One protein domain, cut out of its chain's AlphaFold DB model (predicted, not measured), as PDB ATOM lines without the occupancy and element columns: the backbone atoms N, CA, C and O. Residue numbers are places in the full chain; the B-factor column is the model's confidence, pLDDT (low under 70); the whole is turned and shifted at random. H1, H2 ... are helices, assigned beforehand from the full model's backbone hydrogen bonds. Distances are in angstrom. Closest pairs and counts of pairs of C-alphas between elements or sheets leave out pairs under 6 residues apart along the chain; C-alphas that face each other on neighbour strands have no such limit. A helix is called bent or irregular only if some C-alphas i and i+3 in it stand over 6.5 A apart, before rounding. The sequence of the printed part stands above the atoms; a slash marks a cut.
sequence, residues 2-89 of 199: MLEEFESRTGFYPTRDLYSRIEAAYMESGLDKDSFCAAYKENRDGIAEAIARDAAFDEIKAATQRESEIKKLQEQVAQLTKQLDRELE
ATOM      1  N   MET A   2     153.499 105.608 170.624       92.50
ATOM      2  CA  MET A   2     153.678 107.071 170.712       92.50
ATOM      3  C   MET A   2     154.464 107.673 169.527       92.50
ATOM      4  O   MET A   2     155.253 106.976 168.892       92.50
ATOM      5  N   LEU A   3     154.276 108.969 169.246       93.81
ATOM      6  CA  LEU A   3     154.928 109.658 168.121       93.81
ATOM      7  C   LEU A   3     156.448 109.608 168.260       93.81
ATOM      8  O   LEU A   3     157.120 109.099 167.373       93.81
ATOM      9  N   GLU A   4     156.968 110.007 169.418       94.38
ATOM     10  CA  GLU A   4     158.405 109.969 169.723       94.38
ATOM     11  C   GLU A   4     158.980 108.543 169.620       94.38
ATOM     12  O   GLU A   4     160.098 108.327 169.153       94.38
ATOM     13  N   GLU A   5     158.192 107.539 170.023       93.69
ATOM     14  CA  GLU A   5     158.556 106.123 169.917       93.69
ATOM     15  C   GLU A   5     158.675 105.666 168.460       93.69
ATOM     16  O   GLU A   5     159.549 104.855 168.139       93.69
ATOM     17  N   PHE A   6     157.781 106.149 167.601       94.94
ATOM     18  CA  PHE A   6     157.783 105.868 166.175       94.94
ATOM     19  C   PHE A   6     158.907 106.627 165.466       94.94
ATOM     20  O   PHE A   6     159.643 106.017 164.696       94.94
ATOM     21  N   GLU A   7     159.112 107.910 165.769       95.88
ATOM     22  CA  GLU A   7     160.206 108.731 165.234       95.88
ATOM     23  C   GLU A   7     161.572 108.133 165.575       95.88
ATOM     24  O   GLU A   7     162.412 107.960 164.696       95.88
ATOM     25  N   SER A   8     161.782 107.724 166.830       94.75
ATOM     26  CA  SER A   8     163.041 107.111 167.267       94.75
ATOM     27  C   SER A   8     163.323 105.783 166.560       94.75
ATOM     28  O   SER A   8     164.455 105.525 166.146       94.75
ATOM     29  N   ARG A   9     162.299 104.940 166.378       92.88
ATOM     30  CA  ARG A   9     162.443 103.655 165.678       92.88
ATOM     31  C   ARG A   9     162.601 103.835 164.180       92.88
ATOM     32  O   ARG A   9     163.355 103.086 163.551       92.88
ATOM     33  N   THR A  10     161.882 104.789 163.591       92.94
ATOM     34  CA  THR A  10     161.779 104.923 162.136       92.94
ATOM     35  C   THR A  10     162.765 105.902 161.512       92.94
ATOM     36  O   THR A  10     163.170 105.710 160.367       92.94
ATOM     37  N   GLY A  11     163.180 106.925 162.253       92.94
ATOM     38  CA  GLY A  11     163.845 108.104 161.699       92.94
ATOM     39  C   GLY A  11     162.934 108.941 160.791       92.94
ATOM     40  O   GLY A  11     163.427 109.845 160.121       92.94
ATOM     41  N   PHE A  12     161.634 108.631 160.735       93.19
ATOM     42  CA  PHE A  12     160.630 109.371 159.981       93.19
ATOM     43  C   PHE A  12     159.866 110.293 160.932       93.19
ATOM     44  O   PHE A  12     159.417 109.848 161.984       93.19
ATOM     45  N   TYR A  13     159.715 111.559 160.542       94.12
ATOM     46  CA  TYR A  13     159.117 112.624 161.354       94.12
ATOM     47  C   TYR A  13     157.783 113.067 160.731       94.12
ATOM     48  O   TYR A  13     157.752 114.029 159.957       94.12
ATOM     49  N   PRO A  14     156.687 112.321 160.962       93.00
ATOM     50  CA  PRO A  14     155.383 112.628 160.391       93.00
ATOM     51  C   PRO A  14     154.767 113.893 161.005       93.00
ATOM     52  O   PRO A  14     155.000 114.234 162.163       93.00
ATOM     53  N   THR A  15     153.887 114.555 160.252       92.75
ATOM     54  CA  THR A  15     152.967 115.537 160.843       92.75
ATOM     55  C   THR A  15     152.013 114.842 161.815       92.75
ATOM     56  O   THR A  15     151.794 113.632 161.736       92.75
ATOM     57  N   ARG A  16     151.385 115.604 162.718       90.56
ATOM     58  CA  ARG A  16     150.423 115.055 163.688       90.56
ATOM     59  C   ARG A  16     149.268 114.296 163.020       90.56
ATOM     60  O   ARG A  16     148.857 113.245 163.514       90.56
ATOM     61  N   ASP A  17     148.785 114.802 161.891       90.12
ATOM     62  CA  ASP A  17     147.683 114.192 161.142       90.12
ATOM     63  C   ASP A  17     148.122 112.900 160.448       90.12
ATOM     64  O   ASP A  17     147.425 111.889 160.533       90.12
ATOM     65  N   LEU A  18     149.307 112.894 159.826       93.44
ATOM     66  CA  LEU A  18     149.868 111.684 159.223       93.44
ATOM     67  C   LEU A  18     150.138 110.620 160.293       93.44
ATOM     68  O   LEU A  18     149.774 109.459 160.125       93.44
ATOM     69  N   TYR A  19     150.712 111.025 161.423       95.06
ATOM     70  CA  TYR A  19     150.975 110.137 162.545       95.06
ATOM     71  C   TYR A  19     149.702 109.518 163.126       95.06
ATOM     72  O   TYR A  19     149.697 108.330 163.427       95.06
ATOM     73  N   SER A  20     148.607 110.276 163.225       93.69
ATOM     74  CA  SER A  20     147.330 109.736 163.714       93.69
ATOM     75  C   SER A  20     146.837 108.565 162.846       93.69
ATOM     76  O   SER A  20     146.283 107.599 163.368       93.69
ATOM     77  N   ARG A  21     147.103 108.595 161.530       93.94
ATOM     78  CA  ARG A  21     146.790 107.480 160.612       93.94
ATOM     79  C   ARG A  21     147.781 106.326 160.719       93.94
ATOM     80  O   ARG A  21     147.374 105.171 160.661       93.94
ATOM     81  N   ILE A  22     149.066 106.627 160.913       94.88
ATOM     82  CA  ILE A  22     150.098 105.616 161.186       94.88
ATOM     83  C   ILE A  22     149.761 104.850 162.470       94.88
ATOM     84  O   ILE A  22     149.853 103.625 162.502       94.88
ATOM     85  N   GLU A  23     149.346 105.556 163.524       94.69
ATOM     86  CA  GLU A  23     148.942 104.940 164.781       94.69
ATOM     87  C   GLU A  23     147.690 104.074 164.610       94.69
ATOM     88  O   GLU A  23     147.681 102.946 165.100       94.69
ATOM     89  N   ALA A  24     146.676 104.541 163.877       93.94
ATOM     90  CA  ALA A  24     145.491 103.736 163.576       93.94
ATOM     91  C   ALA A  24     145.849 102.441 162.823       93.94
ATOM     92  O   ALA A  24     145.480 101.352 163.261       93.94
ATOM     93  N   ALA A  25     146.662 102.539 161.765       93.62
ATOM     94  CA  ALA A  25     147.121 101.380 161.000       93.62
ATOM     95  C   ALA A  25     147.944 100.398 161.853       93.62
ATOM     96  O   ALA A  25     147.821  99.182 161.705       93.62
ATOM     97  N   TYR A  26     148.756 100.908 162.786       94.19
ATOM     98  CA  TYR A  26     149.460 100.074 163.758       94.19
ATOM     99  C   TYR A  26     148.484  99.294 164.647       94.19
ATOM    100  O   TYR A  26     148.615  98.075 164.764       94.19
ATOM    101  N   MET A  27     147.493  99.978 165.231       92.75
ATOM    102  CA  MET A  27     146.492  99.365 166.112       92.75
ATOM    103  C   MET A  27     145.664  98.284 165.398       92.75
ATOM    104  O   MET A  27     145.283  97.299 166.025       92.75
ATOM    105  N   GLU A  28     145.426  98.438 164.094       92.25
ATOM    106  CA  GLU A  28     144.697  97.469 163.263       92.25
ATOM    107  C   GLU A  28     145.561  96.286 162.797       92.25
ATOM    108  O   GLU A  28     145.050  95.182 162.619       92.25
ATOM    109  N   SER A  29     146.873  96.484 162.627       90.19
ATOM    110  CA  SER A  29     147.783  95.464 162.080       90.19
ATOM    111  C   SER A  29     147.997  94.244 162.985       90.19
ATOM    112  O   SER A  29     148.396  93.184 162.503       90.19
ATOM    113  N   GLY A  30     147.799  94.394 164.300       89.56
ATOM    114  CA  GLY A  30     148.106  93.360 165.297       89.56
ATOM    115  C   GLY A  30     149.599  93.015 165.434       89.56
ATOM    116  O   GLY A  30     149.939  92.078 166.156       89.56
ATOM    117  N   LEU A  31     150.489  93.748 164.754       90.62
ATOM    118  CA  LEU A  31     151.936  93.556 164.816       90.62
ATOM    119  C   LEU A  31     152.522  94.165 166.097       90.62
ATOM    120  O   LEU A  31     151.996  95.127 166.660       90.62
ATOM    121  N   ASP A  32     153.661  93.641 166.547       94.44
ATOM    122  CA  ASP A  32     154.454  94.330 167.565       94.44
ATOM    123  C   ASP A  32     155.090  95.616 166.993       94.44
ATOM    124  O   ASP A  32     155.153  95.830 165.777       94.44
ATOM    125  N   LYS A  33     155.544  96.503 167.886       93.12
ATOM    126  CA  LYS A  33     156.053  97.835 167.522       93.12
ATOM    127  C   LYS A  33     157.231  97.773 166.545       93.12
ATOM    128  O   LYS A  33     157.300  98.605 165.640       93.12
ATOM    129  N   ASP A  34     158.150  96.828 166.726       94.00
ATOM    130  CA  ASP A  34     159.379  96.766 165.935       94.00
ATOM    131  C   ASP A  34     159.093  96.155 164.557       94.00
ATOM    132  O   ASP A  34     159.540  96.698 163.542       94.00
ATOM    133  N   SER A  35     158.247  95.121 164.503       93.94
ATOM    134  CA  SER A  35     157.766  94.535 163.246       93.94
ATOM    135  C   SER A  35     156.989  95.536 162.390       93.94
ATOM    136  O   SER A  35     157.230  95.627 161.185       93.94
ATOM    137  N   PHE A  36     156.098  96.334 162.994       95.25
ATOM    138  CA  PHE A  36     155.370  97.377 162.268       95.25
ATOM    139  C   PHE A  36     156.306  98.482 161.769       95.25
ATOM    140  O   PHE A  36     156.237  98.864 160.603       95.25
ATOM    141  N   CYS A  37     157.217  98.980 162.615       94.81
ATOM    142  CA  CYS A  37     158.170 100.019 162.215       94.81
ATOM    143  C   CYS A  37     159.081  99.560 161.066       94.81
ATOM    144  O   CYS A  37     159.366 100.347 160.165       94.81
ATOM    145  N   ALA A  38     159.528  98.300 161.078       94.69
ATOM    146  CA  ALA A  38     160.313  97.725 159.991       94.69
ATOM    147  C   ALA A  38     159.492  97.618 158.696       94.69
ATOM    148  O   ALA A  38     159.937  98.096 157.655       94.69
ATOM    149  N   ALA A  39     158.268  97.081 158.773       93.88
ATOM    150  CA  ALA A  39     157.366  96.992 157.626       93.88
ATOM    151  C   ALA A  39     157.046  98.376 157.036       93.88
ATOM    152  O   ALA A  39     157.025  98.534 155.817       93.88
ATOM    153  N   TYR A  40     156.856  99.388 157.888       94.62
ATOM    154  CA  TYR A  40     156.587 100.758 157.460       94.62
ATOM    155  C   TYR A  40     157.801 101.371 156.749       94.62
ATOM    156  O   TYR A  40     157.653 101.931 155.666       94.62
ATOM    157  N   LYS A  41     159.015 101.217 157.306       94.69
ATOM    158  CA  LYS A  41     160.265 101.672 156.660       94.69
ATOM    159  C   LYS A  41     160.497 101.025 155.301       94.69
ATOM    160  O   LYS A  41     160.913 101.696 154.365       94.69
ATOM    161  N   GLU A  42     160.274  99.718 155.221       94.88
ATOM    162  CA  GLU A  42     160.437  98.942 153.990       94.88
ATOM    163  C   GLU A  42     159.290  99.180 153.002       94.88
ATOM    164  O   GLU A  42     159.340  98.671 151.885       94.88
ATOM    165  N   ASN A  43     158.255  99.928 153.411       93.31
ATOM    166  CA  ASN A  43     156.997 100.074 152.690       93.31
ATOM    167  C   ASN A  43     156.439  98.710 152.238       93.31
ATOM    168  O   ASN A  43     155.964  98.541 151.112       93.31
ATOM    169  N   ARG A  44     156.541  97.706 153.116       91.94
ATOM    170  CA  ARG A  44     156.089  96.344 152.834       91.94
ATOM    171  C   ARG A  44     154.596  96.370 152.528       91.94
ATOM    172  O   ARG A  44     153.839  97.044 153.219       91.94
ATOM    173  N   ASP A  45     154.201  95.689 151.457       89.06
ATOM    174  CA  ASP A  45     152.823  95.665 150.950       89.06
ATOM    175  C   ASP A  45     152.221  97.063 150.681       89.06
ATOM    176  O   ASP A  45     151.006  97.223 150.597       89.06
ATOM    177  N   GLY A  46     153.070  98.088 150.529       90.38
ATOM    178  CA  GLY A  46     152.653  99.459 150.246       90.38
ATOM    179  C   GLY A  46     152.023 100.198 151.429       90.38
ATOM    180  O   GLY A  46     151.360 101.212 151.206       90.38
ATOM    181  N   ILE A  47     152.185  99.724 152.674       91.62
ATOM    182  CA  ILE A  47     151.484 100.313 153.829       91.62
ATOM    183  C   ILE A  47     151.816 101.795 154.047       91.62
ATOM    184  O   ILE A  47     150.920 102.583 154.347       91.62
ATOM    185  N   ALA A  48     153.075 102.205 153.858       92.44
ATOM    186  CA  ALA A  48     153.480 103.594 154.061       92.44
ATOM    187  C   ALA A  48     152.919 104.495 152.952       92.44
ATOM    188  O   ALA A  48     152.410 105.579 153.232       92.44
ATOM    189  N   GLU A  49     152.933 104.023 151.703       93.31
ATOM    190  CA  GLU A  49     152.314 104.725 150.574       93.31
ATOM    191  C   GLU A  49     150.795 104.846 150.713       93.31
ATOM    192  O   GLU A  49     150.238 105.902 150.410       93.31
ATOM    193  N   ALA A  50     150.117 103.792 151.171       92.62
ATOM    194  CA  ALA A  50     148.672 103.796 151.363       92.62
ATOM    195  C   ALA A  50     148.255 104.831 152.419       92.62
ATOM    196  O   ALA A  50     147.390 105.666 152.151       92.62
ATOM    197  N   ILE A  51     148.926 104.832 153.575       92.69
ATOM    198  CA  ILE A  51     148.677 105.783 154.669       92.69
ATOM    199  C   ILE A  51     148.991 107.220 154.229       92.69
ATOM    200  O   ILE A  51     148.203 108.135 154.479       92.69
ATOM    201  N   ALA A  52     150.117 107.430 153.539       92.38
ATOM    202  CA  ALA A  52     150.498 108.749 153.039       92.38
ATOM    203  C   ALA A  52     149.514 109.277 151.984       92.38
ATOM    204  O   ALA A  52     149.166 110.457 152.006       92.38
ATOM    205  N   ARG A  53     149.033 108.415 151.077       91.81
ATOM    206  CA  ARG A  53     148.050 108.787 150.050       91.81
ATOM    207  C   ARG A  53     146.714 109.187 150.664       91.81
ATOM    208  O   ARG A  53     146.122 110.159 150.211       91.81
ATOM    209  N   ASP A  54     146.259 108.454 151.672       89.62
ATOM    210  CA  ASP A  54     145.014 108.746 152.381       89.62
ATOM    211  C   ASP A  54     145.091 110.095 153.127       89.62
ATOM    212  O   ASP A  54     144.221 110.952 152.968       89.62
ATOM    213  N   ALA A  55     146.202 110.353 153.829       90.88
ATOM    214  CA  ALA A  55     146.469 111.656 154.444       90.88
ATOM    215  C   ALA A  55     146.503 112.798 153.416       90.88
ATOM    216  O   ALA A  55     145.859 113.831 153.611       90.88
ATOM    217  N   ALA A  56     147.213 112.596 152.302       91.62
ATOM    218  CA  ALA A  56     147.320 113.587 151.238       91.62
ATOM    219  C   ALA A  56     145.966 113.861 150.565       91.62
ATOM    220  O   ALA A  56     145.682 114.999 150.203       91.62
ATOM    221  N   PHE A  57     145.110 112.848 150.408       91.69
ATOM    222  CA  PHE A  57     143.794 113.016 149.795       91.69
ATOM    223  C   PHE A  57     142.889 113.939 150.617       91.69
ATOM    224  O   PHE A  57     142.283 114.860 150.063       91.69
ATOM    225  N   ASP A  58     142.835 113.740 151.934       89.69
ATOM    226  CA  ASP A  58     142.055 114.608 152.819       89.69
ATOM    227  C   ASP A  58     142.627 116.028 152.882       89.69
ATOM    228  O   ASP A  58     141.862 116.997 152.868       89.69
ATOM    229  N   GLU A  59     143.955 116.176 152.863       90.56
ATOM    230  CA  GLU A  59     144.598 117.490 152.801       90.56
ATOM    231  C   GLU A  59     144.274 118.223 151.492       90.56
ATOM    232  O   GLU A  59     143.898 119.397 151.525       90.56
ATOM    233  N   ILE A  60     144.336 117.534 150.348       93.94
ATOM    234  CA  ILE A  60     143.971 118.083 149.033       93.94
ATOM    235  C   ILE A  60     142.495 118.475 149.009       93.94
ATOM    236  O   ILE A  60     142.144 119.553 148.523       93.94
ATOM    237  N   LYS A  61     141.609 117.639 149.558       94.44
ATOM    238  CA  LYS A  61     140.178 117.944 149.654       94.44
ATOM    239  C   LYS A  61     139.935 119.181 150.519       94.44
ATOM    240  O   LYS A  61     139.186 120.069 150.108       94.44
ATOM    241  N   ALA A  62     140.596 119.278 151.670       93.94
ATOM    242  CA  ALA A  62     140.516 120.439 152.551       93.94
ATOM    243  C   ALA A  62     141.130 121.697 151.913       93.94
ATOM    244  O   ALA A  62     140.610 122.797 152.092       93.94
ATOM    245  N   ALA A  63     142.228 121.570 151.165       94.81
ATOM    246  CA  ALA A  63     142.825 122.663 150.396       94.81
ATOM    247  C   ALA A  63     141.864 123.164 149.311       94.81
ATOM    248  O   ALA A  63     141.587 124.357 149.247       94.81
ATOM    249  N   THR A  64     141.255 122.252 148.554       96.31
ATOM    250  CA  THR A  64     140.269 122.575 147.511       96.31
ATOM    251  C   THR A  64     139.047 123.295 148.096       96.31
ATOM    252  O   THR A  64     138.550 124.270 147.530       96.31
ATOM    253  N   GLN A  65     138.559 122.846 149.258       96.44
ATOM    254  CA  GLN A  65     137.468 123.519 149.969       96.44
ATOM    255  C   GLN A  65     137.869 124.936 150.394       96.44
ATOM    256  O   GLN A  65     137.151 125.882 150.065       96.44
ATOM    257  N   ARG A  66     139.040 125.098 151.026       97.44
ATOM    258  CA  ARG A  66     139.586 126.409 151.415       97.44
ATOM    259  C   ARG A  66     139.742 127.346 150.219       97.44
ATOM    260  O   ARG A  66     139.327 128.494 150.296       97.44
ATOM    261  N   GLU A  67     140.278 126.867 149.101       97.25
ATOM    262  CA  GLU A  67     140.400 127.653 147.867       97.25
ATOM    263  C   GLU A  67     139.035 128.124 147.355       97.25
ATOM    264  O   GLU A  67     138.872 129.288 146.982       97.25
ATOM    265  N   SER A  68     138.024 127.250 147.393       97.12
ATOM    266  CA  SER A  68     136.661 127.613 146.997       97.12
ATOM    267  C   SER A  68     136.041 128.674 147.916       97.12
ATOM    268  O   SER A  68     135.328 129.561 147.443       97.12
ATOM    269  N   GLU A  69     136.323 128.616 149.218       97.94
ATOM    270  CA  GLU A  69     135.866 129.600 150.201       97.94
ATOM    271  C   GLU A  69     136.582 130.936 150.031       97.94
ATOM    272  O   GLU A  69     135.924 131.974 149.998       97.94
ATOM    273  N   ILE A  70     137.904 130.918 149.833       98.31
ATOM    274  CA  ILE A  70     138.701 132.113 149.533       98.31
ATOM    275  C   ILE A  70     138.137 132.812 148.299       98.31
ATOM    276  O   ILE A  70     137.911 134.020 148.335       98.31
ATOM    277  N   LYS A  71     137.833 132.058 147.237       98.25
ATOM    278  CA  LYS A  71     137.238 132.617 146.023       98.25
ATOM    279  C   LYS A  71     135.881 133.274 146.298       98.25
ATOM    280  O   LYS A  71     135.657 134.407 145.881       98.25
ATOM    281  N   LYS A  72     134.994 132.608 147.047       98.19
ATOM    282  CA  LYS A  72     133.688 133.177 147.435       98.19
ATOM    283  C   LYS A  72     133.842 134.453 148.264       98.19
ATOM    284  O   LYS A  72     133.123 135.420 148.033       98.19
ATOM    285  N   LEU A  73     134.774 134.472 149.214       98.44
ATOM    286  CA  LEU A  73     135.042 135.647 150.043       98.44
ATOM    287  C   LEU A  73     135.617 136.800 149.215       98.44
ATOM    288  O   LEU A  73     135.196 137.938 149.393       98.44
ATOM    289  N   GLN A  74     136.518 136.525 148.269       98.25
ATOM    290  CA  GLN A  74     137.033 137.533 147.336       98.25
ATOM    291  C   GLN A  74     135.915 138.136 146.474       98.25
ATOM    292  O   GLN A  74     135.851 139.355 146.318       98.25
ATOM    293  N   GLU A  75     134.999 137.307 145.963       98.12
ATOM    294  CA  GLU A  75     133.822 137.767 145.216       98.12
ATOM    295  C   GLU A  75     132.907 138.647 146.085       98.12
ATOM    296  O   GLU A  75     132.465 139.708 145.638       98.12
ATOM    297  N   GLN A  76     132.670 138.261 147.343       98.31
ATOM    298  CA  GLN A  76     131.885 139.059 148.289       98.31
ATOM    299  C   GLN A  76     132.558 140.392 148.623       98.31
ATOM    300  O   GLN A  76     131.894 141.427 148.599       98.31
ATOM    301  N   VAL A  77     133.869 140.401 148.880       98.56
ATOM    302  CA  VAL A  77     134.633 141.633 149.129       98.56
ATOM    303  C   VAL A  77     134.541 142.567 147.926       98.56
ATOM    304  O   VAL A  77     134.282 143.758 148.103       98.56
ATOM    305  N   ALA A  78     134.668 142.046 146.703       98.25
ATOM    306  CA  ALA A  78     134.535 142.845 145.487       98.25
ATOM    307  C   ALA A  78     133.125 143.448 145.342       98.25
ATOM    308  O   ALA A  78     132.977 144.630 145.026       98.25
ATOM    309  N   GLN A  79     132.079 142.661 145.614       98.31
ATOM    310  CA  GLN A  79     130.694 143.135 145.568       98.31
ATOM    311  C   GLN A  79     130.404 144.198 146.632       98.31
ATOM    312  O   GLN A  79     129.837 145.241 146.304       98.31
ATOM    313  N   LEU A  80     130.811 143.961 147.880       98.38
ATOM    314  CA  LEU A  80     130.611 144.897 148.986       98.38
ATOM    315  C   LEU A  80     131.394 146.191 148.774       98.38
ATOM    316  O   LEU A  80     130.847 147.266 148.996       98.38
ATOM    317  N   THR A  81     132.624 146.109 148.261       96.94
ATOM    318  CA  THR A  81     133.419 147.292 147.888       96.94
ATOM    319  C   THR A  81     132.681 148.135 146.850       96.94
ATOM    320  O   THR A  81     132.533 149.341 147.023       96.94
ATOM    321  N   LYS A  82     132.121 147.501 145.812       96.75
ATOM    322  CA  LYS A  82     131.347 148.203 144.780       96.75
ATOM    323  C   LYS A  82     130.065 148.840 145.329       96.75
ATOM    324  O   LYS A  82     129.698 149.935 144.906       96.75
ATOM    325  N   GLN A  83     129.361 148.155 146.230       97.81
ATOM    326  CA  GLN A  83     128.174 148.714 146.887       97.81
ATOM    327  C   GLN A  83     128.546 149.916 147.753       97.81
ATOM    328  O   GLN A  83     127.886 150.948 147.673       97.81
ATOM    329  N   LEU A  84     129.635 149.806 148.512       96.94
ATOM    330  CA  LEU A  84     130.139 150.883 149.347       96.94
ATOM    331  C   LEU A  84     130.535 152.104 148.510       96.94
ATOM    332  O   LEU A  84     130.093 153.205 148.817       96.94
ATOM    333  N   ASP A  85     131.292 151.932 147.425       95.38
ATOM    334  CA  ASP A  85     131.669 153.048 146.547       95.38
ATOM    335  C   ASP A  85     130.448 153.755 145.938       95.38
ATOM    336  O   ASP A  85     130.441 154.982 145.818       95.38
ATOM    337  N   ARG A  86     129.393 152.999 145.600       96.06
ATOM    338  CA  ARG A  86     128.128 153.568 145.118       96.06
ATOM    339  C   ARG A  86     127.432 154.400 146.195       96.06
ATOM    340  O   ARG A  86     126.978 155.495 145.890       96.06
ATOM    341  N   GLU A  87     127.340 153.884 147.418       96.81
ATOM    342  CA  GLU A  87     126.694 154.573 148.546       96.81
ATOM    343  C   GLU A  87     127.461 155.818 148.997       96.81
ATOM    344  O   GLU A  87     126.854 156.813 149.395       96.81
ATOM    345  N   LEU A  88     128.795 155.767 148.932       97.00
ATOM    346  CA  LEU A  88     129.667 156.883 149.281       97.00
ATOM    347  C   LEU A  88     129.606 158.014 148.245       97.00
ATOM    348  O   LEU A  88     129.892 159.159 148.595       97.00
ATOM    349  N   GLU A  89     129.179 157.731 147.011       96.19
ATOM    350  CA  GLU A  89     129.038 158.721 145.937       96.19
ATOM    351  C   GLU A  89     130.312 159.553 145.725       96.19
ATOM    352  O   GLU A  89     130.275 160.786 145.739       96.19
TER     353      GLU A  89
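What this domain is: This is residues 2 to 89 of the 199 residues of an uncharacterized protein of Intestinimonas butyriciproducens (UniProt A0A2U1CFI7). Picture a small compact head of three short helices, H1, H2 and H3, together with the first part of one very long helix, H4; from this head a single arm sticks out, residues 60 to 89, of which 60 to 88 belong to H4. In the head, H2 runs beside the first part of H4, and H1 packs on H3. The 88 printed residues hold four named helices, H1 to H4 in that order, and no named strand: all helix. The whole is extended, with a radius of gyration of the C-alphas of 21.9 A; the arm makes the length in its spans of 72 by 24 by 18 A.

Where its parts are: Find C-alpha 3 at (154.928, 109.658, 168.121); there H1, residues 3 to 10, begins its 10.3 A. H2, residues 16 to 29, covers 19.8 A, and H3, residues 33 to 41, covers 12.3 A. H4, residues 44 to 88, runs 66.1 A from C-alpha 44 at (156.089, 96.344, 152.834) to C-alpha 88 at (129.667, 156.883, 149.281). It is irregular: C-alphas 45 and 48 are 8.5 A apart.

How they stand to each other: Look first at Thr 10 and Cys 37, the closest C-alphas of H1 and H3, 6.1 A apart; these helices touch at a steep tilt of 65 degrees. H1 and H4 are apart. H2 touches H4 residues 51 to 55 alone, opposite ways at a shallow tilt of 33 degrees, only just short of steep; their closest C-alphas, Leu 18 and Ala 55, are 5.9 A apart. H3 and H4 touch only at the corner, closest at the C-alphas of Tyr 40 and Ala 48, 5.4 A. Every O i to N i+4 pair is within hydrogen-bond range in H1, H2 and H3; in H4, 39 of 41 are.

The domain as a whole: The C-alphas farthest apart, Asp 32 and Glu 89, are 72.5 A apart. The printed part has no cut, its three links are tight, and no printed residue is under 70 in pLDDT.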